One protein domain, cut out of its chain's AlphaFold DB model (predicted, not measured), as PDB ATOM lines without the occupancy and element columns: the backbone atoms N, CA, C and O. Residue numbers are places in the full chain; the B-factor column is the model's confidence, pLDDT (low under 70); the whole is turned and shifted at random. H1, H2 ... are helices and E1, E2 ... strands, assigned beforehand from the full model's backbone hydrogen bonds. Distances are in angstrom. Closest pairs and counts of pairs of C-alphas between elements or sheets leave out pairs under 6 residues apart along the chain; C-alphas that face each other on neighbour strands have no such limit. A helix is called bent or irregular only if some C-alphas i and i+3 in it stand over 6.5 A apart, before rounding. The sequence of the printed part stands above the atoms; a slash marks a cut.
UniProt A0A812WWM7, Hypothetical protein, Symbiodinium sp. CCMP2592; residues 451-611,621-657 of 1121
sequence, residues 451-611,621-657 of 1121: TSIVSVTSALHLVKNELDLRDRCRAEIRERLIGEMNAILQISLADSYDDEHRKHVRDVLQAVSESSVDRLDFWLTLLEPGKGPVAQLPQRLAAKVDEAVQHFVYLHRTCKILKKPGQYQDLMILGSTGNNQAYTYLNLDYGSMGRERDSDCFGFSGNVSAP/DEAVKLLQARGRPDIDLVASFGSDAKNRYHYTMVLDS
ATOM      1  N   THR A 451     -49.234  16.964  39.538       98.56
ATOM      2  CA  THR A 451     -50.021  16.180  40.493       98.56
ATOM      3  C   THR A 451     -49.910  16.816  41.865       98.56
ATOM      4  O   THR A 451     -48.818  16.923  42.412       98.56
ATOM      5  N   SER A 452     -51.041  17.253  42.411       98.19
ATOM      6  CA  SER A 452     -51.133  17.917  43.704       98.19
ATOM      7  C   SER A 452     -51.979  17.112  44.674       98.19
ATOM      8  O   SER A 452     -53.137  16.793  44.401       98.19
ATOM      9  N   ILE A 453     -51.431  16.886  45.860       98.31
ATOM     10  CA  ILE A 453     -52.178  16.380  47.009       98.31
ATOM     11  C   ILE A 453     -52.547  17.582  47.864       98.31
ATOM     12  O   ILE A 453     -51.676  18.264  48.404       98.31
ATOM     13  N   VAL A 454     -53.842  17.873  47.952       97.44
ATOM     14  CA  VAL A 454     -54.359  19.004  48.720       97.44
ATOM     15  C   VAL A 454     -54.918  18.479  50.031       97.44
ATOM     16  O   VAL A 454     -55.958  17.831  50.023       97.44
ATOM     17  N   SER A 455     -54.262  18.755  51.154       95.44
ATOM     18  CA  SER A 455     -54.626  18.211  52.467       95.44
ATOM     19  C   SER A 455     -55.383  19.214  53.338       95.44
ATOM     20  O   SER A 455     -55.057  20.401  53.384       95.44
ATOM     21  N   VAL A 456     -56.396  18.722  54.056       93.44
ATOM     22  CA  VAL A 456     -57.089  19.420  55.161       93.44
ATOM     23  C   VAL A 456     -56.962  18.659  56.494       93.44
ATOM     24  O   VAL A 456     -57.727  18.910  57.437       93.44
ATOM     25  N   THR A 457     -56.021  17.714  56.578       92.62
ATOM     26  CA  THR A 457     -55.672  16.970  57.797       92.62
ATOM     27  C   THR A 457     -55.209  17.931  58.897       92.62
ATOM     28  O   THR A 457     -54.556  18.918  58.604       92.62
ATOM     29  N   SER A 458     -55.543  17.674  60.170       92.25
ATOM     30  CA  SER A 458     -55.161  18.595  61.264       92.25
ATOM     31  C   SER A 458     -54.149  18.060  62.256       92.25
ATOM     32  O   SER A 458     -53.445  18.844  62.882       92.25
ATOM     33  N   ALA A 459     -54.086  16.748  62.471       91.25
ATOM     34  CA  ALA A 459     -53.192  16.210  63.488       91.25
ATOM     35  C   ALA A 459     -51.731  16.399  63.055       91.25
ATOM     36  O   ALA A 459     -51.344  15.903  62.000       91.25
ATOM     37  N   LEU A 460     -50.919  17.067  63.886       92.12
ATOM     38  CA  LEU A 460     -49.529  17.406  63.554       92.12
ATOM     39  C   LEU A 460     -48.704  16.199  63.069       92.12
ATOM     40  O   LEU A 460     -47.977  16.313  62.087       92.12
ATOM     41  N   HIS A 461     -48.828  15.043  63.731       91.62
ATOM     42  CA  HIS A 461     -48.091  13.833  63.338       91.62
ATOM     43  C   HIS A 461     -48.500  13.316  61.949       91.62
ATOM     44  O   HIS A 461     -47.631  12.909  61.186       91.62
ATOM     45  N   LEU A 462     -49.787  13.406  61.586       93.56
ATOM     46  CA  LEU A 462     -50.268  13.023  60.256       93.56
ATOM     47  C   LEU A 462     -49.794  14.011  59.187       93.56
ATOM     48  O   LEU A 462     -49.341  13.582  58.137       93.56
ATOM     49  N   VAL A 463     -49.835  15.319  59.464       95.00
ATOM     50  CA  VAL A 463     -49.340  16.351  58.530       95.00
ATOM     51  C   VAL A 463     -47.834  16.197  58.292       95.00
ATOM     52  O   VAL A 463     -47.363  16.316  57.161       95.00
ATOM     53  N   LYS A 464     -47.065  15.873  59.340       94.38
ATOM     54  CA  LYS A 464     -45.642  15.539  59.212       94.38
ATOM     55  C   LYS A 464     -45.437  14.291  58.346       94.38
ATOM     56  O   LYS A 464     -44.639  14.339  57.416       94.38
ATOM     57  N   ASN A 465     -46.192  13.223  58.612       95.69
ATOM     58  CA  ASN A 465     -46.157  11.995  57.819       95.69
ATOM     59  C   ASN A 465     -46.507  12.247  56.340       95.69
ATOM     60  O   ASN A 465     -45.840  11.722  55.462       95.69
ATOM     61  N   GLU A 466     -47.498  13.091  56.040       97.06
ATOM     62  CA  GLU A 466     -47.854  13.468  54.664       97.06
ATOM     63  C   GLU A 466     -46.696  14.173  53.932       97.06
ATOM     64  O   GLU A 466     -46.415  13.864  52.775       97.06
ATOM     65  N   LEU A 467     -45.964  15.072  54.600       96.00
ATOM     66  CA  LEU A 467     -44.767  15.694  54.016       96.00
ATOM     67  C   LEU A 467     -43.613  14.700  53.819       96.00
ATOM     68  O   LEU A 467     -42.894  14.783  52.822       96.00
ATOM     69  N   ASP A 468     -43.438  13.754  54.739       97.19
ATOM     70  CA  ASP A 468     -42.425  12.703  54.607       97.19
ATOM     71  C   ASP A 468     -42.780  11.732  53.458       97.19
ATOM     72  O   ASP A 468     -41.905  11.340  52.683       97.19
ATOM     73  N   LEU A 469     -44.070  11.424  53.267       98.06
ATOM     74  CA  LEU A 469     -44.576  10.674  52.112       98.06
ATOM     75  C   LEU A 469     -44.345  11.424  50.795       98.06
ATOM     76  O   LEU A 469     -43.946  10.801  49.814       98.06
ATOM     77  N   ARG A 470     -44.508  12.754  50.762       97.75
ATOM     78  CA  ARG A 470     -44.186  13.582  49.584       97.75
ATOM     79  C   ARG A 470     -42.733  13.409  49.160       97.75
ATOM     80  O   ARG A 470     -42.461  13.174  47.983       97.75
ATOM     81  N   ASP A 471     -41.808  13.516  50.109       97.56
ATOM     82  CA  ASP A 471     -40.374  13.372  49.839       97.56
ATOM     83  C   ASP A 471     -40.035  11.951  49.372       97.56
ATOM     84  O   ASP A 471     -39.298  11.772  48.400       97.56
ATOM     85  N   ARG A 472     -40.640  10.941  50.006       98.00
ATOM     86  CA  ARG A 472     -40.491   9.540  49.611       98.00
ATOM     87  C   ARG A 472     -41.004   9.280  48.193       98.00
ATOM     88  O   ARG A 472     -40.272   8.715  47.388       98.00
ATOM     89  N   CYS A 473     -42.211   9.730  47.855       98.38
ATOM     90  CA  CYS A 473     -42.768   9.558  46.515       98.38
ATOM     91  C   CYS A 473     -41.907  10.247  45.451       98.38
ATOM     92  O   CYS A 473     -41.694   9.676  44.385       98.38
ATOM     93  N   ARG A 474     -41.352  11.433  45.738       98.38
ATOM     94  CA  ARG A 474     -40.399  12.107  44.841       98.38
ATOM     95  C   ARG A 474     -39.129  11.285  44.612       98.38
ATOM     96  O   ARG A 474     -38.650  11.223  43.479       98.38
ATOM     97  N   ALA A 475     -38.593  10.651  45.656       98.12
ATOM     98  CA  ALA A 475     -37.441   9.759  45.535       98.12
ATOM     99  C   ALA A 475     -37.770   8.512  44.693       98.12
ATOM    100  O   ALA A 475     -37.010   8.177  43.789       98.12
ATOM    101  N   GLU A 476     -38.929   7.891  44.917       97.75
ATOM    102  CA  GLU A 476     -39.392   6.719  44.157       97.75
ATOM    103  C   GLU A 476     -39.661   7.050  42.675       97.75
ATOM    104  O   GLU A 476     -39.274   6.286  41.790       97.75
ATOM    105  N   ILE A 477     -40.279   8.203  42.372       98.06
ATOM    106  CA  ILE A 477     -40.474   8.687  40.991       98.06
ATOM    107  C   ILE A 477     -39.116   8.848  40.301       98.06
ATOM    108  O   ILE A 477     -38.916   8.357  39.191       98.06
ATOM    109  N   ARG A 478     -38.173   9.518  40.971       98.12
ATOM    110  CA  ARG A 478     -36.819   9.745  40.462       98.12
ATOM    111  C   ARG A 478     -36.107   8.431  40.158       98.12
ATOM    112  O   ARG A 478     -35.535   8.296  39.084       98.12
ATOM    113  N   GLU A 479     -36.139   7.483  41.089       97.00
ATOM    114  CA  GLU A 479     -35.502   6.174  40.935       97.00
ATOM    115  C   GLU A 479     -36.043   5.429  39.708       97.00
ATOM    116  O   GLU A 479     -35.259   5.003  38.858       97.00
ATOM    117  N   ARG A 480     -37.375   5.353  39.562       96.12
ATOM    118  CA  ARG A 480     -38.021   4.694  38.417       96.12
ATOM    119  C   ARG A 480     -37.634   5.342  37.086       96.12
ATOM    120  O   ARG A 480     -37.217   4.643  36.164       96.12
ATOM    121  N   LEU A 481     -37.719   6.670  36.992       96.81
ATOM    122  CA  LEU A 481     -37.412   7.387  35.751       96.81
ATOM    123  C   LEU A 481     -35.920   7.348  35.392       96.81
ATOM    124  O   LEU A 481     -35.585   7.292  34.212       96.81
ATOM    125  N   ILE A 482     -35.013   7.332  36.378       96.06
ATOM    126  CA  ILE A 482     -33.577   7.130  36.129       96.06
ATOM    127  C   ILE A 482     -33.310   5.709  35.620       96.06
ATOM    128  O   ILE A 482     -32.498   5.539  34.710       96.06
ATOM    129  N   GLY A 483     -33.987   4.695  36.171       94.31
ATOM    130  CA  GLY A 483     -33.903   3.316  35.683       94.31
ATOM    131  C   GLY A 483     -34.286   3.200  34.205       94.31
ATOM    132  O   GLY A 483     -33.527   2.648  33.411       94.31
ATOM    133  N   GLU A 484     -35.413   3.805  33.825       95.12
ATOM    134  CA  GLU A 484     -35.887   3.860  32.434       95.12
ATOM    135  C   GLU A 484     -34.941   4.644  31.522       95.12
ATOM    136  O   GLU A 484     -34.569   4.163  30.454       95.12
ATOM    137  N   MET A 485     -34.494   5.822  31.966       94.06
ATOM    138  CA  MET A 485     -33.531   6.649  31.237       94.06
ATOM    139  C   MET A 485     -32.241   5.875  30.941       94.06
ATOM    140  O   MET A 485     -31.759   5.898  29.812       94.06
ATOM    141  N   ASN A 486     -31.680   5.182  31.936       92.69
ATOM    142  CA  ASN A 486     -30.450   4.412  31.767       92.69
ATOM    143  C   ASN A 486     -30.634   3.253  30.781       92.69
ATOM    144  O   ASN A 486     -29.731   3.000  29.988       92.69
ATOM    145  N   ALA A 487     -31.790   2.584  30.799       90.12
ATOM    146  CA  ALA A 487     -32.111   1.530  29.839       90.12
ATOM    147  C   ALA A 487     -32.221   2.084  28.408       90.12
ATOM    148  O   ALA A 487     -31.634   1.529  27.482       90.12
ATOM    149  N   ILE A 488     -32.890   3.227  28.233       89.12
ATOM    150  CA  ILE A 488     -33.028   3.904  26.936       89.12
ATOM    151  C   ILE A 488     -31.672   4.373  26.396       89.12
ATOM    152  O   ILE A 488     -31.402   4.230  25.208       89.12
ATOM    153  N   LEU A 489     -30.793   4.910  27.247       86.38
ATOM    154  CA  LEU A 489     -29.472   5.399  26.833       86.38
ATOM    155  C   LEU A 489     -28.525   4.288  26.350       86.38
ATOM    156  O   LEU A 489     -27.521   4.596  25.711       86.38
ATOM    157  N   GLN A 490     -28.821   3.017  26.637       82.50
ATOM    158  CA  GLN A 490     -28.072   1.883  26.086       82.50
ATOM    159  C   GLN A 490     -28.474   1.536  24.647       82.50
ATOM    160  O   GLN A 490     -27.767   0.776  23.984       82.50
ATOM    161  N   ILE A 491     -29.575   2.099  24.143       78.00
ATOM    162  CA  ILE A 491     -30.005   1.918  22.759       78.00
ATOM    163  C   ILE A 491     -29.073   2.718  21.844       78.00
ATOM    164  O   ILE A 491     -28.877   3.922  22.022       78.00
ATOM    165  N   SER A 492     -28.529   2.062  20.817       61.38
ATOM    166  CA  SER A 492     -27.839   2.755  19.728       61.38
ATOM    167  C   SER A 492     -28.862   3.591  18.956       61.38
ATOM    168  O   SER A 492     -29.645   3.044  18.183       61.38
ATOM    169  N   LEU A 493     -28.873   4.907  19.182       63.31
ATOM    170  CA  LEU A 493     -29.702   5.873  18.455       63.31
ATOM    171  C   LEU A 493     -29.212   5.969  17.000       63.31
ATOM    172  O   LEU A 493     -28.465   6.878  16.652       63.31
ATOM    173  N   ALA A 494     -29.549   4.980  16.170       52.28
ATOM    174  CA  ALA A 494     -29.345   5.054  14.728       52.28
ATOM    175  C   ALA A 494     -30.302   6.095  14.118       52.28
ATOM    176  O   ALA A 494     -31.400   6.309  14.626       52.28
ATOM    177  N   ASP A 495     -29.871   6.739  13.034       47.97
ATOM    178  CA  ASP A 495     -30.431   7.983  12.485       47.97
ATOM    179  C   ASP A 495     -31.870   7.911  11.906       47.97
ATOM    180  O   ASP A 495     -32.318   8.898  11.318       47.97
ATOM    181  N   SER A 496     -32.632   6.814  12.061       54.19
ATOM    182  CA  SER A 496     -34.031   6.737  11.591       54.19
ATOM    183  C   SER A 496     -35.060   6.571  12.722       54.19
ATOM    184  O   SER A 496     -35.033   5.633  13.516       54.19
ATOM    185  N   TYR A 497     -36.001   7.521  12.781       58.78
ATOM    186  CA  TYR A 497     -37.176   7.530  13.666       58.78
ATOM    187  C   TYR A 497     -38.350   6.785  13.010       58.78
ATOM    188  O   TYR A 497     -39.420   7.352  12.804       58.78
ATOM    189  N   ASP A 498     -38.136   5.518  12.655       66.88
ATOM    190  CA  ASP A 498     -39.172   4.671  12.050       66.88
ATOM    191  C   ASP A 498     -39.973   3.895  13.115       66.88
ATOM    192  O   ASP A 498     -39.627   3.873  14.302       66.88
ATOM    193  N   ASP A 499     -41.037   3.201  12.697       73.06
ATOM    194  CA  ASP A 499     -41.839   2.317  13.563       73.06
ATOM    195  C   ASP A 499     -40.986   1.258  14.297       73.06
ATOM    196  O   ASP A 499     -41.323   0.840  15.411       73.06
ATOM    197  N   GLU A 500     -39.841   0.866  13.724       76.00
ATOM    198  CA  GLU A 500     -38.866  -0.020  14.369       76.00
ATOM    199  C   GLU A 500     -38.211   0.614  15.605       76.00
ATOM    200  O   GLU A 500     -38.045  -0.067  16.620       76.00
ATOM    201  N   HIS A 501     -37.912   1.918  15.580       79.19
ATOM    202  CA  HIS A 501     -37.354   2.630  16.734       79.19
ATOM    203  C   HIS A 501     -38.360   2.670  17.890       79.19
ATOM    204  O   HIS A 501     -38.027   2.349  19.032       79.19
ATOM    205  N   ARG A 502     -39.630   2.975  17.589       86.06
ATOM    206  CA  ARG A 502     -40.722   2.955  18.575       86.06
ATOM    207  C   ARG A 502     -40.905   1.576  19.203       86.06
ATOM    208  O   ARG A 502     -41.115   1.484  20.415       86.06
ATOM    209  N   LYS A 503     -40.834   0.514  18.396       86.12
ATOM    210  CA  LYS A 503     -40.900  -0.868  18.880       86.12
ATOM    211  C   LYS A 503     -39.712  -1.193  19.787       86.12
ATOM    212  O   LYS A 503     -39.922  -1.704  20.877       86.12
ATOM    213  N   HIS A 504     -38.499  -0.812  19.398       86.00
ATOM    214  CA  HIS A 504     -37.306  -1.082  20.193       86.00
ATOM    215  C   HIS A 504     -37.319  -0.360  21.552       86.00
ATOM    216  O   HIS A 504     -37.038  -0.973  22.579       86.00
ATOM    217  N   VAL A 505     -37.725   0.917  21.591       88.06
ATOM    218  CA  VAL A 505     -37.898   1.658  22.856       88.06
ATOM    219  C   VAL A 505     -38.982   1.017  23.725       88.06
ATOM    220  O   VAL A 505     -38.802   0.892  24.935       88.06
ATOM    221  N   ARG A 506     -40.089   0.563  23.125       90.69
ATOM    222  CA  ARG A 506     -41.135  -0.175  23.844       90.69
ATOM    223  C   ARG A 506     -40.593  -1.463  24.461       90.69
ATOM    224  O   ARG A 506     -40.856  -1.695  25.634       90.69
ATOM    225  N   ASP A 507     -39.847  -2.261  23.701       89.94
ATOM    226  CA  ASP A 507     -39.292  -3.537  24.165       89.94
ATOM    227  C   ASP A 507     -38.308  -3.317  25.329       89.94
ATOM    228  O   ASP A 507     -38.342  -4.040  26.326       89.94
ATOM    229  N   VAL A 508     -37.484  -2.265  25.254       91.19
ATOM    230  CA  VAL A 508     -36.569  -1.872  26.339       91.19
ATOM    231  C   VAL A 508     -37.328  -1.420  27.584       91.19
ATOM    232  O   VAL A 508     -37.006  -1.861  28.685       91.19
ATOM    233  N   LEU A 509     -38.359  -0.584  27.434       91.94
ATOM    234  CA  LEU A 509     -39.200  -0.172  28.561       91.94
ATOM    235  C   LEU A 509     -39.916  -1.373  29.185       91.94
ATOM    236  O   LEU A 509     -39.896  -1.520  30.402       91.94
ATOM    237  N   GLN A 510     -40.468  -2.271  28.369       92.69
ATOM    238  CA  GLN A 510     -41.126  -3.490  28.839       92.69
ATOM    239  C   GLN A 510     -40.170  -4.404  29.620       92.69
ATOM    240  O   GLN A 510     -40.590  -5.040  30.586       92.69
ATOM    241  N   ALA A 511     -38.886  -4.446  29.242       90.62
ATOM    242  CA  ALA A 511     -37.855  -5.177  29.976       90.62
ATOM    243  C   ALA A 511     -37.508  -4.545  31.338       90.62
ATOM    244  O   ALA A 511     -37.080  -5.264  32.241       90.62
ATOM    245  N   VAL A 512     -37.699  -3.228  31.504       90.94
ATOM    246  CA  VAL A 512     -37.576  -2.552  32.809       90.94
ATOM    247  C   VAL A 512     -38.778  -2.892  33.685       90.94
ATOM    248  O   VAL A 512     -38.613  -3.382  34.801       90.94
ATOM    249  N   SER A 513     -39.988  -2.636  33.187       90.44
ATOM    250  CA  SER A 513     -41.236  -3.050  33.828       90.44
ATOM    251  C   SER A 513     -42.416  -2.951  32.861       90.44
ATOM    252  O   SER A 513     -42.405  -2.156  31.922       90.44
ATOM    253  N   GLU A 514     -43.489  -3.700  33.119       86.81
ATOM    254  CA  GLU A 514     -44.715  -3.616  32.313       86.81
ATOM    255  C   GLU A 514     -45.312  -2.193  32.324       86.81
ATOM    256  O   GLU A 514     -45.675  -1.668  31.275       86.81
ATOM    257  N   SER A 515     -45.293  -1.508  33.474       86.88
ATOM    258  CA  SER A 515     -45.801  -0.133  33.615       86.88
ATOM    259  C   SER A 515     -44.869   0.946  33.053       86.88
ATOM    260  O   SER A 515     -45.244   2.118  32.993       86.88
ATOM    261  N   SER A 516     -43.642   0.603  32.645       91.56
ATOM    262  CA  SER A 516     -42.742   1.522  31.929       91.56
ATOM    263  C   SER A 516     -43.212   1.776  30.499       91.56
ATOM    264  O   SER A 516     -42.961   2.852  29.956       91.56
ATOM    265  N   VAL A 517     -43.959   0.839  29.907       90.44
ATOM    266  CA  VAL A 517     -44.547   0.991  28.566       90.44
ATOM    267  C   VAL A 517     -45.566   2.134  28.516       90.44
ATOM    268  O   VAL A 517     -45.670   2.817  27.497       90.44
ATOM    269  N   ASP A 518     -46.244   2.420  29.628       89.12
ATOM    270  CA  ASP A 518     -47.203   3.526  29.745       89.12
ATOM    271  C   ASP A 518     -46.568   4.905  29.492       89.12
ATOM    272  O   ASP A 518     -47.249   5.853  29.103       89.12
ATOM    273  N   ARG A 519     -45.243   5.015  29.671       93.19
ATOM    274  CA  ARG A 519     -44.444   6.232  29.455       93.19
ATOM    275  C   ARG A 519     -43.742   6.259  28.095       93.19
ATOM    276  O   ARG A 519     -42.866   7.094  27.875       93.19
ATOM    277  N   LEU A 520     -44.116   5.381  27.163       91.19
ATOM    278  CA  LEU A 520     -43.489   5.296  25.841       91.19
ATOM    279  C   LEU A 520     -43.515   6.637  25.093       91.19
ATOM    280  O   LEU A 520     -42.468   7.112  24.660       91.19
ATOM    281  N   ASP A 521     -44.690   7.260  24.966       89.75
ATOM    282  CA  ASP A 521     -44.826   8.524  24.229       89.75
ATOM    283  C   ASP A 521     -44.033   9.657  24.918       89.75
ATOM    284  O   ASP A 521     -43.410  10.476  24.243       89.75
ATOM    285  N   PHE A 522     -43.953   9.645  26.258       93.44
ATOM    286  CA  PHE A 522     -43.127  10.580  27.025       93.44
ATOM    287  C   PHE A 522     -41.647  10.494  26.627       93.44
ATOM    288  O   PHE A 522     -41.031  11.508  26.291       93.44
ATOM    289  N   TRP A 523     -41.086   9.283  26.614       92.88
ATOM    290  CA  TRP A 523     -39.682   9.068  26.274       92.88
ATOM    291  C   TRP A 523     -39.384   9.327  24.797       92.88
ATOM    292  O   TRP A 523     -38.403  10.005  24.494       92.88
ATOM    293  N   LEU A 524     -40.242   8.868  23.879       89.75
ATOM    294  CA  LEU A 524     -40.063   9.090  22.439       89.75
ATOM    295  C   LEU A 524     -39.978  10.577  22.100       89.75
ATOM    296  O   LEU A 524     -39.064  10.998  21.393       89.75
ATOM    297  N   THR A 525     -40.871  11.392  22.664       89.25
ATOM    298  CA  THR A 525     -40.840  12.838  22.446       89.25
ATOM    299  C   THR A 525     -39.568  13.477  23.005       89.25
ATOM    300  O   THR A 525     -39.051  14.427  22.418       89.25
ATOM    301  N   LEU A 526     -39.018  13.001  24.124       88.81
ATOM    302  CA  LEU A 526     -37.764  13.550  24.654       88.81
ATOM    303  C   LEU A 526     -36.534  13.179  23.813       88.81
ATOM    304  O   LEU A 526     -35.558  13.939  23.812       88.81
ATOM    305  N   LEU A 527     -36.595  12.054  23.097       86.19
ATOM    306  CA  LEU A 527     -35.527  11.587  22.217       86.19
ATOM    307  C   LEU A 527     -35.486  12.345  20.882       86.19
ATOM    308  O   LEU A 527     -34.379  12.583  20.405       86.19
ATOM    309  N   GLU A 528     -36.640  12.785  20.349       78.06
ATOM    310  CA  GLU A 528     -36.808  13.417  19.021       78.06
ATOM    311  C   GLU A 528     -35.608  14.260  18.521       78.06
ATOM    312  O   GLU A 528     -35.103  15.148  19.235       78.06
ATOM    313  N   PRO A 529     -35.181  14.056  17.257       62.16
ATOM    314  CA  PRO A 529     -34.003  14.705  16.708       62.16
ATOM    315  C   PRO A 529     -34.284  16.200  16.503       62.16
ATOM    316  O   PRO A 529     -35.346  16.601  16.036       62.16
ATOM    317  N   GLY A 530     -33.325  17.049  16.880       62.06
ATOM    318  CA  GLY A 530     -33.453  18.511  16.794       62.06
ATOM    319  C   GLY A 530     -33.624  19.230  18.136       62.06
ATOM    320  O   GLY A 530     -33.463  20.447  18.193       62.06
ATOM    321  N   LYS A 531     -33.832  18.512  19.248       67.38
ATOM    322  CA  LYS A 531     -33.890  19.121  20.595       67.38
ATOM    323  C   LYS A 531     -32.512  19.397  21.233       67.38
ATOM    324  O   LYS A 531     -32.444  19.793  22.395       67.38
ATOM    325  N   GLY A 532     -31.416  19.202  20.492       67.94
ATOM    326  CA  GLY A 532     -30.040  19.533  20.898       67.94
ATOM    327  C   GLY A 532     -29.001  18.463  20.515       67.94
ATOM    328  O   GLY A 532     -29.371  17.433  19.955       67.94
ATOM    329  N   PRO A 533     -27.706  18.676  20.826       75.00
ATOM    330  CA  PRO A 533     -26.632  17.729  20.513       75.00
ATOM    331  C   PRO A 533     -26.798  16.393  21.252       75.00
ATOM    332  O   PRO A 533     -27.071  16.385  22.455       75.00
ATOM    333  N   VAL A 534     -26.544  15.269  20.571       75.06
ATOM    334  CA  VAL A 534     -26.632  13.908  21.151       75.06
ATOM    335  C   VAL A 534     -25.706  13.739  22.363       75.06
ATOM    336  O   VAL A 534     -26.089  13.124  23.352       75.06
ATOM    337  N   ALA A 535     -24.529  14.376  22.355       78.25
ATOM    338  CA  ALA A 535     -23.585  14.344  23.477       78.25
ATOM    339  C   ALA A 535     -24.158  14.911  24.796       78.25
ATOM    340  O   ALA A 535     -23.690  14.556  25.874       78.25
ATOM    341  N   GLN A 536     -25.173  15.782  24.724       84.44
ATOM    342  CA  GLN A 536     -25.841  16.373  25.890       84.44
ATOM    343  C   GLN A 536     -27.144  15.649  26.256       84.44
ATOM    344  O   GLN A 536     -27.824  16.052  27.201       84.44
ATOM    345  N   LEU A 537     -27.515  14.590  25.530       84.75
ATOM    346  CA  LEU A 537     -28.770  13.878  25.743       84.75
ATOM    347  C   LEU A 537     -28.919  13.346  27.182       84.75
ATOM    348  O   LEU A 537     -29.955  13.639  27.777       84.75
ATOM    349  N   PRO A 538     -27.914  12.691  27.807       88.44
ATOM    350  CA  PRO A 538     -28.049  12.226  29.189       88.44
ATOM    351  C   PRO A 538     -28.336  13.362  30.180       88.44
ATOM    352  O   PRO A 538     -29.189  13.228  31.051       88.44
ATOM    353  N   GLN A 539     -27.672  14.512  30.017       90.06
ATOM    354  CA  GLN A 539     -27.867  15.683  30.881       90.06
ATOM    355  C   GLN A 539     -29.260  16.299  30.695       90.06
ATOM    356  O   GLN A 539     -29.905  16.681  31.669       90.06
ATOM    357  N   ARG A 540     -29.750  16.363  29.451       89.06
ATOM    358  CA  ARG A 540     -31.092  16.869  29.127       89.06
ATOM    359  C   ARG A 540     -32.198  15.968  29.673       89.06
ATOM    360  O   ARG A 540     -33.171  16.483  30.218       89.06
ATOM    361  N   LEU A 541     -32.050  14.648  29.538       91.94
ATOM    362  CA  LEU A 541     -33.000  13.685  30.093       91.94
ATOM    363  C   LEU A 541     -32.997  13.738  31.624       91.94
ATOM    364  O   LEU A 541     -34.067  13.825  32.216       91.94
ATOM    365  N   ALA A 542     -31.821  13.804  32.258       93.50
ATOM    366  CA  ALA A 542     -31.715  13.949  33.709       93.50
ATOM    367  C   ALA A 542     -32.426  15.216  34.218       93.50
ATOM    368  O   ALA A 542     -33.218  15.137  35.154       93.50
ATOM    369  N   ALA A 543     -32.240  16.357  33.544       94.06
ATOM    370  CA  ALA A 543     -32.943  17.595  33.880       94.06
ATOM    371  C   ALA A 543     -34.472  17.471  33.729       94.06
ATOM    372  O   ALA A 543     -35.223  18.040  34.519       94.06
ATOM    373  N   LYS A 544     -34.955  16.700  32.744       94.19
ATOM    374  CA  LYS A 544     -36.390  16.426  32.568       94.19
ATOM    375  C   LYS A 544     -36.954  15.501  33.638       94.19
ATOM    376  O   LYS A 544     -38.086  15.706  34.066       94.19
ATOM    377  N   VAL A 545     -36.171  14.529  34.104       96.56
ATOM    378  CA  VAL A 545     -36.529  13.711  35.269       96.56
ATOM    379  C   VAL A 545     -36.621  14.580  36.524       96.56
ATOM    380  O   VAL A 545     -37.586  14.461  37.276       96.56
ATOM    381  N   ASP A 546     -35.668  15.494  36.729       95.94
ATOM    382  CA  ASP A 546     -35.704  16.452  37.840       95.94
ATOM    383  C   ASP A 546     -36.960  17.330  37.811       95.94
ATOM    384  O   ASP A 546     -37.613  17.501  38.842       95.94
ATOM    385  N   GLU A 547     -37.314  17.849  36.635       95.19
ATOM    386  CA  GLU A 547     -38.519  18.656  36.424       95.19
ATOM    387  C   GLU A 547     -39.789  17.839  36.716       95.19
ATOM    388  O   GLU A 547     -40.638  18.281  37.489       95.19
ATOM    389  N   ALA A 548     -39.886  16.607  36.197       96.12
ATOM    390  CA  ALA A 548     -41.019  15.713  36.445       96.12
ATOM    391  C   ALA A 548     -41.246  15.476  37.948       96.12
ATOM    392  O   ALA A 548     -42.360  15.618  38.446       96.12
ATOM    393  N   VAL A 549     -40.173  15.208  38.699       97.81
ATOM    394  CA  VAL A 549     -40.226  14.983  40.153       97.81
ATOM    395  C   VAL A 549     -40.751  16.213  40.908       97.81
ATOM    396  O   VAL A 549     -41.483  16.071  41.891       97.81
ATOM    397  N   GLN A 550     -40.407  17.426  40.466       96.56
ATOM    398  CA  GLN A 550     -40.892  18.666  41.085       96.56
ATOM    399  C   GLN A 550     -42.400  18.868  40.884       96.56
ATOM    400  O   GLN A 550     -43.059  19.434  41.757       96.56
ATOM    401  N   HIS A 551     -42.966  18.345  39.792       97.62
ATOM    402  CA  HIS A 551     -44.398  18.405  39.489       97.62
ATOM    403  C   HIS A 551     -45.272  17.440  40.309       97.62
ATOM    404  O   HIS A 551     -46.488  17.405  40.107       97.62
ATOM    405  N   PHE A 552     -44.695  16.707  41.261       98.44
ATOM    406  CA  PHE A 552     -45.425  16.014  42.320       98.44
ATOM    407  C   PHE A 552     -45.400  16.866  43.598       98.44
ATOM    408  O   PHE A 552     -44.365  16.947  44.265       98.44
ATOM    409  N   VAL A 553     -46.501  17.551  43.921       98.38
ATOM    410  CA  VAL A 553     -46.563  18.591  44.967       98.38
ATOM    411  C   VAL A 553     -47.534  18.244  46.098       98.38
ATOM    412  O   VAL A 553     -48.544  17.569  45.897       98.38
ATOM    413  N   TYR A 554     -47.246  18.757  47.295       98.25
ATOM    414  CA  TYR A 554     -48.127  18.683  48.458       98.25
ATOM    415  C   TYR A 554     -48.500  20.084  48.943       98.25
ATOM    416  O   TYR A 554     -47.635  20.923  49.195       98.25
ATOM    417  N   LEU A 555     -49.798  20.326  49.115       98.06
ATOM    418  CA  LEU A 555     -50.343  21.601  49.566       98.06
ATOM    419  C   LEU A 555     -51.244  21.380  50.778       98.06
ATOM    420  O   LEU A 555     -52.279  20.720  50.693       98.06
ATOM    421  N   HIS A 556     -50.880  21.972  51.910       97.38
ATOM    422  CA  HIS A 556     -51.685  21.922  53.126       97.38
ATOM    423  C   HIS A 556     -52.554  23.178  53.236       97.38
ATOM    424  O   HIS A 556     -52.044  24.297  53.156       97.38
ATOM    425  N   ARG A 557     -53.868  23.013  53.409       95.00
ATOM    426  CA  ARG A 557     -54.801  24.136  53.574       95.00
ATOM    427  C   ARG A 557     -54.826  24.645  54.999       95.00
ATOM    428  O   ARG A 557     -54.864  23.870  55.948       95.00
ATOM    429  N   THR A 558     -54.924  25.959  55.145       93.19
ATOM    430  CA  THR A 558     -54.995  26.650  56.441       93.19
ATOM    431  C   THR A 558     -56.381  26.608  57.087       93.19
ATOM    432  O   THR A 558     -56.504  26.922  58.268       93.19
ATOM    433  N   CYS A 559     -57.424  26.184  56.362       89.19
ATOM    434  CA  CYS A 559     -58.783  26.057  56.888       89.19
ATOM    435  C   CYS A 559     -59.534  24.846  56.306       89.19
ATOM    436  O   CYS A 559     -59.170  24.286  55.273       89.19
ATOM    437  N   LYS A 560     -60.640  24.462  56.961       87.06
ATOM    438  CA  LYS A 560     -61.532  23.360  56.535       87.06
ATOM    439  C   LYS A 560     -62.795  23.827  55.816       87.06
ATOM    440  O   LYS A 560     -63.716  23.038  55.592       87.06
ATOM    441  N   ILE A 561     -62.867  25.112  55.487       87.69
ATOM    442  CA  ILE A 561     -64.057  25.715  54.888       87.69
ATOM    443  C   ILE A 561     -64.347  25.047  53.549       87.69
ATOM    444  O   ILE A 561     -63.419  24.736  52.793       87.69
ATOM    445  N   LEU A 562     -65.641  24.799  53.313       85.69
ATOM    446  CA  LEU A 562     -66.195  24.032  52.197       85.69
ATOM    447  C   LEU A 562     -65.715  22.575  52.082       85.69
ATOM    448  O   LEU A 562     -66.094  21.911  51.125       85.69
ATOM    449  N   LYS A 563     -64.914  22.042  53.017       85.06
ATOM    450  CA  LYS A 563     -64.351  20.677  52.936       85.06
ATOM    451  C   LYS A 563     -63.681  20.433  51.563       85.06
ATOM    452  O   LYS A 563     -62.802  21.213  51.194       85.06
ATOM    453  N   LYS A 564     -64.117  19.399  50.823       88.19
ATOM    454  CA  LYS A 564     -63.594  18.984  49.507       88.19
ATOM    455  C   LYS A 564     -63.649  20.110  48.461       88.19
ATOM    456  O   LYS A 564     -62.590  20.437  47.935       88.19
ATOM    457  N   PRO A 565     -64.781  20.805  48.230       92.19
ATOM    458  CA  PRO A 565     -64.806  21.972  47.348       92.19
ATOM    459  C   PRO A 565     -63.790  23.051  47.660       92.19
ATOM    460  O   PRO A 565     -63.155  23.583  46.756       92.19
ATOM    461  N   GLY A 566     -63.573  23.339  48.942       93.25
ATOM    462  CA  GLY A 566     -62.563  24.314  49.336       93.25
ATOM    463  C   GLY A 566     -61.152  23.912  48.901       93.25
ATOM    464  O   GLY A 566     -60.351  24.788  48.591       93.25
ATOM    465  N   GLN A 567     -60.859  22.605  48.848       94.88
ATOM    466  CA  GLN A 567     -59.548  22.075  48.462       94.88
ATOM    467  C   GLN A 567     -59.176  22.464  47.038       94.88
ATOM    468  O   GLN A 567     -58.146  23.104  46.826       94.88
ATOM    469  N   TYR A 568     -60.032  22.140  46.073       95.94
ATOM    470  CA  TYR A 568     -59.754  22.478  44.683       95.94
ATOM    471  C   TYR A 568     -60.103  23.931  44.333       95.94
ATOM    472  O   TYR A 568     -59.476  24.472  43.431       95.94
ATOM    473  N   GLN A 569     -61.011  24.613  45.045       95.88
ATOM    474  CA  GLN A 569     -61.242  26.050  44.832       95.88
ATOM    475  C   GLN A 569     -60.004  26.889  45.142       95.88
ATOM    476  O   GLN A 569     -59.598  27.714  44.325       95.88
ATOM    477  N   ASP A 570     -59.385  26.658  46.301       96.44
ATOM    478  CA  ASP A 570     -58.170  27.380  46.676       96.44
ATOM    479  C   ASP A 570     -57.025  27.038  45.713       96.44
ATOM    480  O   ASP A 570     -56.277  27.926  45.304       96.44
ATOM    481  N   LEU A 571     -56.944  25.776  45.269       97.94
ATOM    482  CA  LEU A 571     -55.970  25.339  44.270       97.94
ATOM    483  C   LEU A 571     -56.171  26.036  42.920       97.94
ATOM    484  O   LEU A 571     -55.198  26.468  42.313       97.94
ATOM    485  N   MET A 572     -57.416  26.169  42.456       97.44
ATOM    486  CA  MET A 572     -57.748  26.883  41.220       97.44
ATOM    487  C   MET A 572     -57.348  28.355  41.311       97.44
ATOM    488  O   MET A 572     -56.799  28.899  40.356       97.44
ATOM    489  N   ILE A 573     -57.580  29.006  42.455       96.38
ATOM    490  CA  ILE A 573     -57.164  30.397  42.669       96.38
ATOM    491  C   ILE A 573     -55.637  30.498  42.602       96.38
ATOM    492  O   ILE A 573     -55.125  31.289  41.804       96.38
ATOM    493  N   LEU A 574     -54.914  29.673  43.365       97.56
ATOM    494  CA  LEU A 574     -53.451  29.665  43.369       97.56
ATOM    495  C   LEU A 574     -52.899  29.381  41.965       97.56
ATOM    496  O   LEU A 574     -52.080  30.137  41.453       97.56
ATOM    497  N   GLY A 575     -53.402  28.340  41.304       96.88
ATOM    498  CA  GLY A 575     -52.921  27.886  40.003       96.88
ATOM    499  C   GLY A 575     -53.327  28.765  38.817       96.88
ATOM    500  O   GLY A 575     -52.671  28.709  37.780       96.88
ATOM    501  N   SER A 576     -54.376  29.586  38.924       95.69
ATOM    502  CA  SER A 576     -54.822  30.465  37.827       95.69
ATOM    503  C   SER A 576     -54.510  31.949  38.027       95.69
ATOM    504  O   SER A 576     -54.661  32.725  37.073       95.69
ATOM    505  N   THR A 577     -54.128  32.354  39.241       94.25
ATOM    506  CA  THR A 577     -53.829  33.759  39.572       94.25
ATOM    507  C   THR A 577     -52.486  33.961  40.274       94.25
ATOM    508  O   THR A 577     -51.995  35.086  40.328       94.25
ATOM    509  N   GLY A 578     -51.901  32.903  40.842       95.19
ATOM    510  CA  GLY A 578     -50.734  32.989  41.720       95.19
ATOM    511  C   GLY A 578     -51.042  33.547  43.112       95.19
ATOM    512  O   GLY A 578     -50.138  33.685  43.931       95.19
ATOM    513  N   ASN A 579     -52.305  33.873  43.406       93.62
ATOM    514  CA  ASN A 579     -52.697  34.459  44.678       93.62
ATOM    515  C   ASN A 579     -52.962  33.376  45.733       93.62
ATOM    516  O   ASN A 579     -53.853  32.545  45.562       93.62
ATOM    517  N   ASN A 580     -52.225  33.426  46.844       95.19
ATOM    518  CA  ASN A 580     -52.448  32.556  47.998       95.19
ATOM    519  C   ASN A 580     -53.346  33.189  49.077       95.19
ATOM    520  O   ASN A 580     -53.663  32.526  50.052       95.19
ATOM    521  N   GLN A 581     -53.765  34.448  48.949       93.12
ATOM    522  CA  GLN A 581     -54.566  35.119  49.974       93.12
ATOM    523  C   GLN A 581     -56.056  34.792  49.847       93.12
ATOM    524  O   GLN A 581     -56.635  34.818  48.755       93.12
ATOM    525  N   ALA A 582     -56.706  34.551  50.984       90.12
ATOM    526  CA  ALA A 582     -58.145  34.357  51.049       90.12
ATOM    527  C   ALA A 582     -58.896  35.675  50.810       90.12
ATOM    528  O   ALA A 582     -58.712  36.657  51.525       90.12
ATOM    529  N   TYR A 583     -59.810  35.672  49.837       90.56
ATOM    530  CA  TYR A 583     -60.736  36.784  49.578       90.56
ATOM    531  C   TYR A 583     -62.211  36.354  49.500       90.56
ATOM    532  O   TYR A 583     -63.096  37.198  49.360       90.56
ATOM    533  N   THR A 584     -62.491  35.053  49.593       90.00
ATOM    534  CA  THR A 584     -63.841  34.480  49.626       90.00
ATOM    535  C   THR A 584     -64.219  34.046  51.036       90.00
ATOM    536  O   THR A 584     -63.363  33.727  51.857       90.00
ATOM    537  N   TYR A 585     -65.519  34.030  51.322       89.94
ATOM    538  CA  TYR A 585     -66.082  33.602  52.607       89.94
ATOM    539  C   TYR A 585     -65.620  34.452  53.806       89.94
ATOM    540  O   TYR A 585     -65.627  33.981  54.939       89.94
ATOM    541  N   LEU A 586     -65.267  35.721  53.565       89.00
ATOM    542  CA  LEU A 586     -64.813  36.689  54.578       89.00
ATOM    543  C   LEU A 586     -65.951  37.465  55.269       89.00
ATOM    544  O   LEU A 586     -65.697  38.302  56.133       89.00
ATOM    545  N   ASN A 587     -67.210  37.274  54.854       85.12
ATOM    546  CA  ASN A 587     -68.326  38.017  55.444       85.12
ATOM    547  C   ASN A 587     -68.518  37.623  56.919       85.12
ATOM    548  O   ASN A 587     -68.652  36.440  57.227       85.12
ATOM    549  N   LEU A 588     -68.619  38.621  57.802       83.56
ATOM    550  CA  LEU A 588     -68.898  38.451  59.231       83.56
ATOM    551  C   LEU A 588     -70.178  37.642  59.495       83.56
ATOM    552  O   LEU A 588     -70.261  36.946  60.504       83.56
ATOM    553  N   ASP A 589     -71.146  37.673  58.572       82.50
ATOM    554  CA  ASP A 589     -72.383  36.884  58.663       82.50
ATOM    555  C   ASP A 589     -72.142  35.361  58.680       82.50
ATOM    556  O   ASP A 589     -72.992  34.606  59.158       82.50
ATOM    557  N   TYR A 590     -70.993  34.886  58.180       81.44
ATOM    558  CA  TYR A 590     -70.610  33.473  58.264       81.44
ATOM    559  C   TYR A 590     -70.185  33.052  59.683       81.44
ATOM    560  O   TYR A 590     -70.104  31.854  59.966       81.44
ATOM    561  N   GLY A 591     -69.938  34.005  60.588       81.88
ATOM    562  CA  GLY A 591     -69.511  33.741  61.960       81.88
ATOM    563  C   GLY A 591     -68.243  32.886  62.014       81.88
ATOM    564  O   GLY A 591     -67.316  33.082  61.233       81.88
ATOM    565  N   SER A 592     -68.225  31.884  62.896       77.19
ATOM    566  CA  SER A 592     -67.089  30.961  63.060       77.19
ATOM    567  C   SER A 592     -66.829  30.046  61.858       77.19
ATOM    568  O   SER A 592     -65.863  29.290  61.873       77.19
ATOM    569  N   MET A 593     -67.709  30.041  60.852       77.00
ATOM    570  CA  MET A 593     -67.496  29.282  59.619       77.00
ATOM    571  C   MET A 593     -66.782  30.104  58.544       77.00
ATOM    572  O   MET A 593     -66.349  29.515  57.562       77.00
ATOM    573  N   GLY A 594     -66.685  31.429  58.697       84.31
ATOM    574  CA  GLY A 594     -66.014  32.316  57.746       84.31
ATOM    575  C   GLY A 594     -64.489  32.223  57.810       84.31
ATOM    576  O   GLY A 594     -63.921  31.697  58.765       84.31
ATOM    577  N   ARG A 595     -63.823  32.737  56.773       88.25
ATOM    578  CA  ARG A 595     -62.364  32.897  56.742       88.25
ATOM    579  C   ARG A 595     -61.948  34.164  57.482       88.25
ATOM    580  O   ARG A 595     -62.669  35.162  57.470       88.25
ATOM    581  N   GLU A 596     -60.764  34.123  58.077       84.81
ATOM    582  CA  GLU A 596     -60.117  35.323  58.596       84.81
ATOM    583  C   GLU A 596     -59.624  36.196  57.440       84.81
ATOM    584  O   GLU A 596     -59.225  35.709  56.379       84.81
ATOM    585  N   ARG A 597     -59.685  37.514  57.631       82.75
ATOM    586  CA  ARG A 597     -59.193  38.460  56.635       82.75
ATOM    587  C   ARG A 597     -57.675  38.342  56.531       82.75
ATOM    588  O   ARG A 597     -57.007  38.183  57.545       82.75
ATOM    589  N   ASP A 598     -57.161  38.421  55.308       82.50
ATOM    590  CA  ASP A 598     -55.726  38.374  54.999       82.50
ATOM    591  C   ASP A 598     -55.037  37.042  55.368       82.50
ATOM    592  O   ASP A 598     -53.812  36.943  55.330       82.50
ATOM    593  N   SER A 599     -55.807  35.988  55.670       89.25
ATOM    594  CA  SER A 599     -55.261  34.646  55.879       89.25
ATOM    595  C   SER A 599     -54.808  34.028  54.556       89.25
ATOM    596  O   SER A 599     -55.536  34.089  53.559       89.25
ATOM    597  N   ASP A 600     -53.669  33.345  54.561       93.81
ATOM    598  CA  ASP A 600     -53.261  32.484  53.452       93.81
ATOM    599  C   ASP A 600     -54.229  31.303  53.288       93.81
ATOM    600  O   ASP A 600     -54.735  30.774  54.273       93.81
ATOM    601  N   CYS A 601     -54.464  30.852  52.058       94.31
ATOM    602  CA  CYS A 601     -55.228  29.649  51.725       94.31
ATOM    603  C   CYS A 601     -54.399  28.376  51.960       94.31
ATOM    604  O   CYS A 601     -54.912  27.388  52.497       94.31
ATOM    605  N   PHE A 602     -53.116  28.405  51.582       96.88
ATOM    606  CA  PHE A 602     -52.162  27.313  51.773       96.88
ATOM    607  C   PHE A 602     -51.025  27.701  52.716       96.88
ATOM    608  O   PHE A 602     -50.450  28.785  52.612       96.88
ATOM    609  N   GLY A 603     -50.693  26.786  53.624       94.44
ATOM    610  CA  GLY A 603     -49.705  26.962  54.681       94.44
ATOM    611  C   GLY A 603     -49.999  26.080  55.896       94.44
ATOM    612  O   GLY A 603     -50.972  25.321  55.926       94.44
ATOM    613  N   PHE A 604     -49.163  26.195  56.925       93.56
ATOM    614  CA  PHE A 604     -49.226  25.357  58.131       93.56
ATOM    615  C   PHE A 604     -49.638  26.129  59.392       93.56
ATOM    616  O   PHE A 604     -49.753  25.540  60.461       93.56
ATOM    617  N   SER A 605     -49.901  27.433  59.274       84.00
ATOM    618  CA  SER A 605     -50.205  28.327  60.399       84.00
ATOM    619  C   SER A 605     -51.633  28.225  60.951       84.00
ATOM    620  O   SER A 605     -51.866  28.679  62.065       84.00
ATOM    621  N   GLY A 606     -52.588  27.658  60.201       83.25
ATOM    622  CA  GLY A 606     -54.013  27.646  60.578       83.25
ATOM    623  C   GLY A 606     -54.552  26.280  61.019       83.25
ATOM    624  O   GLY A 606     -54.890  26.066  62.177       83.25
ATOM    625  N   ASN A 607     -54.651  25.327  60.089       88.12
ATOM    626  CA  ASN A 607     -55.387  24.068  60.274       88.12
ATOM    627  C   ASN A 607     -54.565  22.936  60.924       88.12
ATOM    628  O   ASN A 607     -54.855  21.765  60.695       88.12
ATOM    629  N   VAL A 608     -53.547  23.249  61.725       90.44
ATOM    630  CA  VAL A 608     -52.715  22.246  62.411       90.44
ATOM    631  C   VAL A 608     -53.018  22.273  63.907       90.44
ATOM    632  O   VAL A 608     -53.044  23.327  64.531       90.44
ATOM    633  N   SER A 609     -53.282  21.108  64.493       87.31
ATOM    634  CA  SER A 609     -53.653  20.953  65.902       87.31
ATOM    635  C   SER A 609     -52.508  20.364  66.719       87.31
ATOM    636  O   SER A 609     -51.861  19.400  66.293       87.31
ATOM    637  N   ALA A 610     -52.297  20.908  67.918       77.75
ATOM    638  CA  ALA A 610     -51.331  20.383  68.874       77.75
ATOM    639  C   ALA A 610     -51.722  18.964  69.347       77.75
ATOM    640  O   ALA A 610     -52.912  18.677  69.515       77.75
ATOM    641  N   PRO A 611     -50.752  18.051  69.553       73.19
ATOM    642  CA  PRO A 611     -51.007  16.747  70.161       73.19
ATOM    643  C   PRO A 611     -51.615  16.879  71.565       73.19
ATOM    644  O   PRO A 611     -51.281  17.786  72.323       73.19
ATOM    645  N   ASP A 621     -44.678  25.263  67.833       86.25
ATOM    646  CA  ASP A 621     -44.430  26.388  66.922       86.25
ATOM    647  C   ASP A 621     -43.173  26.167  66.075       86.25
ATOM    648  O   ASP A 621     -43.139  26.520  64.894       86.25
ATOM    649  N   GLU A 622     -42.140  25.550  66.654       88.44
ATOM    650  CA  GLU A 622     -40.941  25.148  65.921       88.44
ATOM    651  C   GLU A 622     -41.259  24.078  64.866       88.44
ATOM    652  O   GLU A 622     -40.838  24.204  63.713       88.44
ATOM    653  N   ALA A 623     -42.077  23.076  65.213       88.25
ATOM    654  CA  ALA A 623     -42.530  22.067  64.261       88.25
ATOM    655  C   ALA A 623     -43.326  22.694  63.104       88.25
ATOM    656  O   ALA A 623     -43.056  22.388  61.944       88.25
ATOM    657  N   VAL A 624     -44.255  23.614  63.386       91.69
ATOM    658  CA  VAL A 624     -45.028  24.324  62.354       91.69
ATOM    659  C   VAL A 624     -44.122  25.167  61.453       91.69
ATOM    660  O   VAL A 624     -44.277  25.126  60.233       91.69
ATOM    661  N   LYS A 625     -43.132  25.879  62.011       92.50
ATOM    662  CA  LYS A 625     -42.138  26.629  61.218       92.50
ATOM    663  C   LYS A 625     -41.334  25.717  60.292       92.50
ATOM    664  O   LYS A 625     -41.107  26.074  59.136       92.50
ATOM    665  N   LEU A 626     -40.938  24.535  60.767       92.75
ATOM    666  CA  LEU A 626     -40.218  23.551  59.960       92.75
ATOM    667  C   LEU A 626     -41.092  22.980  58.834       92.75
ATOM    668  O   LEU A 626     -40.624  22.862  57.700       92.75
ATOM    669  N   LEU A 627     -42.365  22.673  59.111       94.38
ATOM    670  CA  LEU A 627     -43.324  22.256  58.080       94.38
ATOM    671  C   LEU A 627     -43.521  23.365  57.038       94.38
ATOM    672  O   LEU A 627     -43.457  23.099  55.839       94.38
ATOM    673  N   GLN A 628     -43.666  24.617  57.487       94.88
ATOM    674  CA  GLN A 628     -43.797  25.778  56.613       94.88
ATOM    675  C   GLN A 628     -42.587  25.926  55.688       94.88
ATOM    676  O   GLN A 628     -42.772  26.068  54.483       94.88
ATOM    677  N   ALA A 629     -41.361  25.829  56.210       94.81
ATOM    678  CA  ALA A 629     -40.149  25.904  55.397       94.81
ATOM    679  C   ALA A 629     -40.050  24.757  54.369       94.81
ATOM    680  O   ALA A 629     -39.667  24.996  53.226       94.81
ATOM    681  N   ARG A 630     -40.439  23.526  54.741       95.25
ATOM    682  CA  ARG A 630     -40.402  22.343  53.852       95.25
ATOM    683  C   ARG A 630     -41.491  22.335  52.775       95.25
ATOM    684  O   ARG A 630     -41.259  21.794  51.692       95.25
ATOM    685  N   GLY A 631     -42.674  22.876  53.072       94.94
ATOM    686  CA  GLY A 631     -43.815  22.908  52.150       94.94
ATOM    687  C   GLY A 631     -43.885  24.164  51.277       94.94
ATOM    688  O   GLY A 631     -44.517  24.137  50.226       94.94
ATOM    689  N   ARG A 632     -43.213  25.258  51.665       96.19
ATOM    690  CA  ARG A 632     -43.227  26.526  50.918       96.19
ATOM    691  C   ARG A 632     -42.814  26.403  49.438       96.19
ATOM    692  O   ARG A 632     -43.516  26.997  48.621       96.19
ATOM    693  N   PRO A 633     -41.782  25.617  49.062       97.50
ATOM    694  CA  PRO A 633     -41.393  25.473  47.657       97.50
ATOM    695  C   PRO A 633     -42.517  24.958  46.749       97.50
ATOM    696  O   PRO A 633     -42.615  25.383  45.603       97.50
ATOM    697  N   ASP A 634     -43.394  24.086  47.260       98.25
ATOM    698  CA  ASP A 634     -44.512  23.534  46.487       98.25
ATOM    699  C   ASP A 634     -45.591  24.606  46.237       98.25
ATOM    700  O   ASP A 634     -46.140  24.691  45.138       98.25
ATOM    701  N   ILE A 635     -45.845  25.471  47.229       98.12
ATOM    702  CA  ILE A 635     -46.754  26.623  47.096       98.12
ATOM    703  C   ILE A 635     -46.197  27.613  46.070       98.12
ATOM    704  O   ILE A 635     -46.920  28.034  45.168       98.12
ATOM    705  N   ASP A 636     -44.914  27.968  46.191       97.88
ATOM    706  CA  ASP A 636     -44.270  28.948  45.314       97.88
ATOM    707  C   ASP A 636     -44.188  28.440  43.864       97.88
ATOM    708  O   ASP A 636     -44.413  29.217  42.935       97.88
ATOM    709  N   LEU A 637     -43.955  27.136  43.650       97.31
ATOM    710  CA  LEU A 637     -43.987  26.520  42.320       97.31
ATOM    711  C   LEU A 637     -45.353  26.712  41.651       97.31
ATOM    712  O   LEU A 637     -45.425  27.252  40.547       97.31
ATOM    713  N   VAL A 638     -46.444  26.319  42.319       98.06
ATOM    714  CA  VAL A 638     -47.803  26.454  41.763       98.06
ATOM    715  C   VAL A 638     -48.168  27.928  41.565       98.06
ATOM    716  O   VAL A 638     -48.730  28.284  40.525       98.06
ATOM    717  N   ALA A 639     -47.802  28.793  42.516       97.81
ATOM    718  CA  ALA A 639     -48.043  30.229  42.429       97.81
ATOM    719  C   ALA A 639     -47.321  30.865  41.231       97.81
ATOM    720  O   ALA A 639     -47.921  31.660  40.510       97.81
ATOM    721  N   SER A 640     -46.063  30.479  40.984       97.19
ATOM    722  CA  SER A 640     -45.250  31.015  39.887       97.19
ATOM    723  C   SER A 640     -45.890  30.775  38.519       97.19
ATOM    724  O   SER A 640     -45.979  31.699  37.711       97.19
ATOM    725  N   PHE A 641     -46.433  29.572  38.290       96.25
ATOM    726  CA  PHE A 641     -47.196  29.278  37.080       96.25
ATOM    727  C   PHE A 641     -48.506  30.059  37.062       96.25
ATOM    728  O   PHE A 641     -48.855  30.631  36.036       96.25
ATOM    729  N   GLY A 642     -49.217  30.139  38.189       94.38
ATOM    730  CA  GLY A 642     -50.468  30.890  38.283       94.38
ATOM    731  C   GLY A 642     -50.341  32.381  37.964       94.38
ATOM    732  O   GLY A 642     -51.267  32.953  37.385       94.38
ATOM    733  N   SER A 643     -49.202  32.995  38.288       94.00
ATOM    734  CA  SER A 643     -48.893  34.385  37.938       94.00
ATOM    735  C   SER A 643     -48.522  34.580  36.461       94.00
ATOM    736  O   SER A 643     -48.646  35.695  35.950       94.00
ATOM    737  N   ASP A 644     -48.109  33.528  35.748       94.06
ATOM    738  CA  ASP A 644     -47.816  33.594  34.315       94.06
ATOM    739  C   ASP A 644     -49.093  33.412  33.481       94.06
ATOM    740  O   ASP A 644     -49.579  32.307  33.242       94.06
ATOM    741  N   ALA A 645     -49.616  34.513  32.943       88.19
ATOM    742  CA  ALA A 645     -50.824  34.500  32.119       88.19
ATOM    743  C   ALA A 645     -50.755  33.559  30.895       88.19
ATOM    744  O   ALA A 645     -51.808  33.134  30.416       88.19
ATOM    745  N   LYS A 646     -49.554  33.242  30.382       88.75
ATOM    746  CA  LYS A 646     -49.360  32.370  29.210       88.75
ATOM    747  C   LYS A 646     -49.202  30.892  29.567       88.75
ATOM    748  O   LYS A 646     -49.350  30.053  28.680       88.75
ATOM    749  N   ASN A 647     -48.882  30.579  30.820       90.56
ATOM    750  CA  ASN A 647     -48.524  29.227  31.254       90.56
ATOM    751  C   ASN A 647     -49.117  28.859  32.624       90.56
ATOM    752  O   ASN A 647     -48.610  27.965  33.295       90.56
ATOM    753  N   ARG A 648     -50.180  29.538  33.053       96.06
ATOM    754  CA  ARG A 648     -50.942  29.202  34.259       96.06
ATOM    755  C   ARG A 648     -51.732  27.915  34.110       96.06
ATOM    756  O   ARG A 648     -51.979  27.439  33.006       96.06
ATOM    757  N   TYR A 649     -52.200  27.381  35.231       97.94
ATOM    758  CA  TYR A 649     -53.130  26.261  35.218       97.94
ATOM    759  C   TYR A 649     -54.489  26.739  34.707       97.94
ATOM    760  O   TYR A 649     -55.183  27.532  35.352       97.94
ATOM    761  N   HIS A 650     -54.847  26.271  33.516       96.94
ATOM    762  CA  HIS A 650     -56.131  26.547  32.877       96.94
ATOM    763  C   HIS A 650     -57.194  25.532  33.286       96.94
ATOM    764  O   HIS A 650     -58.382  25.869  33.306       96.94
ATOM    765  N   TYR A 651     -56.756  24.330  33.663       98.31
ATOM    766  CA  TYR A 651     -57.622  23.259  34.119       98.31
ATOM    767  C   TYR A 651     -57.182  22.690  35.464       98.31
ATOM    768  O   TYR A 651     -55.996  22.667  35.804       98.31
ATOM    769  N   THR A 652     -58.160  22.177  36.198       98.38
ATOM    770  CA  THR A 652     -57.960  21.390  37.411       98.38
ATOM    771  C   THR A 652     -58.707  20.078  37.256       98.38
ATOM    772  O   THR A 652     -59.917  20.079  37.034       98.38
ATOM    773  N   MET A 653     -58.000  18.960  37.364       97.38
ATOM    774  CA  MET A 653     -58.611  17.637  37.401       97.38
ATOM    775  C   MET A 653     -58.983  17.316  38.848       97.38
ATOM    776  O   MET A 653     -58.100  17.112  39.676       97.38
ATOM    777  N   VAL A 654     -60.276  17.294  39.165       95.88
ATOM    778  CA  VAL A 654     -60.763  16.996  40.520       95.88
ATOM    779  C   VAL A 654     -60.853  15.484  40.699       95.88
ATOM    780  O   VAL A 654     -61.498  14.813  39.891       95.88
ATOM    781  N   LEU A 655     -60.208  14.957  41.745       93.38
ATOM    782  CA  LEU A 655     -60.090  13.523  42.022       93.38
ATOM    783  C   LEU A 655     -60.358  13.231  43.505       93.38
ATOM    784  O   LEU A 655     -60.055  14.049  44.380       93.38
ATOM    785  N   ASP A 656     -60.910  12.050  43.784       88.56
ATOM    786  CA  ASP A 656     -60.885  11.487  45.137       88.56
ATOM    787  C   ASP A 656     -59.547  10.787  45.398       88.56
ATOM    788  O   ASP A 656     -58.805  10.467  44.467       88.56
ATOM    789  N   SER A 657     -59.225  10.560  46.673       85.38
ATOM    790  CA  SER A 657     -57.969   9.925  47.104       85.38
ATOM    791  C   SER A 657     -57.754   8.521  46.530       85.38
ATOM    792  O   SER A 657     -56.616   8.095  46.374       85.38
TER     793      SER A 657
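Overview. This is residues 451 to 611 and 621 to 657 of the 1121 residues of the protein "Hypothetical protein" of Symbiodinium sp. CCMP2592 (UniProt A0A812WWM7). Two long helices, H1 and H4, run side by side in opposite directions and join a body at one end to a pair of crossed helices, H2 and H3, at the other. In the body, the small sheet of E1 and E2 lies among H1, H5 and the arm H7b, with E3 beside H5 and near E1, and the small helix H6 far out on a loop. The printed part has 198 residues, with seven named helices and three named strands in the order E1 H1 H2 H3 H4 E2 H5 H6 H7 E3; E1 and E2 are parallel and the class is mostly helix. The whole is loose, with a radius of gyration of the C-alphas of 21.0 A, and elongated, spanning 68 by 37 by 28 A.

Along the chain. E1 is residues 451 to 455, with C-alpha 451 at (-50.021, 16.180, 40.493). H1, residues 460 to 489, is 43.5 A long and begins with C-alpha 460 at (-49.529, 17.406, 63.554). H2 is residues 499 to 512, H3 514 to 527, and H4 534 to 550, 25.0 A long. E2 is residues 552 to 556, H5 564 to 577 and H6 588 to 593. H7, residues 621 to 643, was assigned as one helix by its hydrogen bonds but is bent: C-alphas 630 and 633 are 7.0 A apart, and its arms H7a, 621 to 630, and H7b, 633 to 643, stand at a steep tilt of 55 degrees. E3, residues 651 to 655, ends with C-alpha 655 at (-60.090, 13.523, 42.022). H3, H4 and H6 are irregular, with C-alphas 518 and 521 at 7.8 A, 535 and 538 at 7.6 A, and 589 and 592 at 9.1 A.

Arrangement. H1 is the hub. It touches H4, closest C-alphas Arg 474 and Val 549 at 5.5 A, at a shallow tilt of 19 degrees, opposite ways. With residues 483 to 488 alone it touches H2, closest C-alphas Glu 484 and Leu 509 at 6.5 A. H2 touches H3 at a steep tilt of 46 degrees, closest C-alphas Leu 509 and Ser 516 at 5.2 A. E1 and E2 are parallel, 18 degrees between directions, with N 455 and O 555 at 2.8 A. These strands and H1 to H4 make a strand-helix-strand unit, two parallel neighbour strands with helices between them in the chain. H5 touches H7b with residues 574 to 577 alone, closest C-alphas Gly 575 and Gly 642 at 4.2 A. E1 and E3 are near each other; E3 pairs with no named strand. H6 is apart from H5. Every O i to N i+4 pair is within hydrogen-bond range in H1, H2, H7a and H7b; the counts are 5 of 10 in H3, 11 of 13 in H4, 9 of 10 in H5 and 0 of 2 in H6, where 2 of 3 O i to N i+3 pairs are.

Size, cuts and confidence. The two farthest C-alphas, of Ala 494 and Asp 589, are 69.3 A apart. Residues 612 to 620 are not printed, and C-alphas 611 and 621 are 12.1 A apart across this cut. Of the links that are printed whole, none is long. Residues 492 to 498 and 529 to 532 have pLDDT under 70.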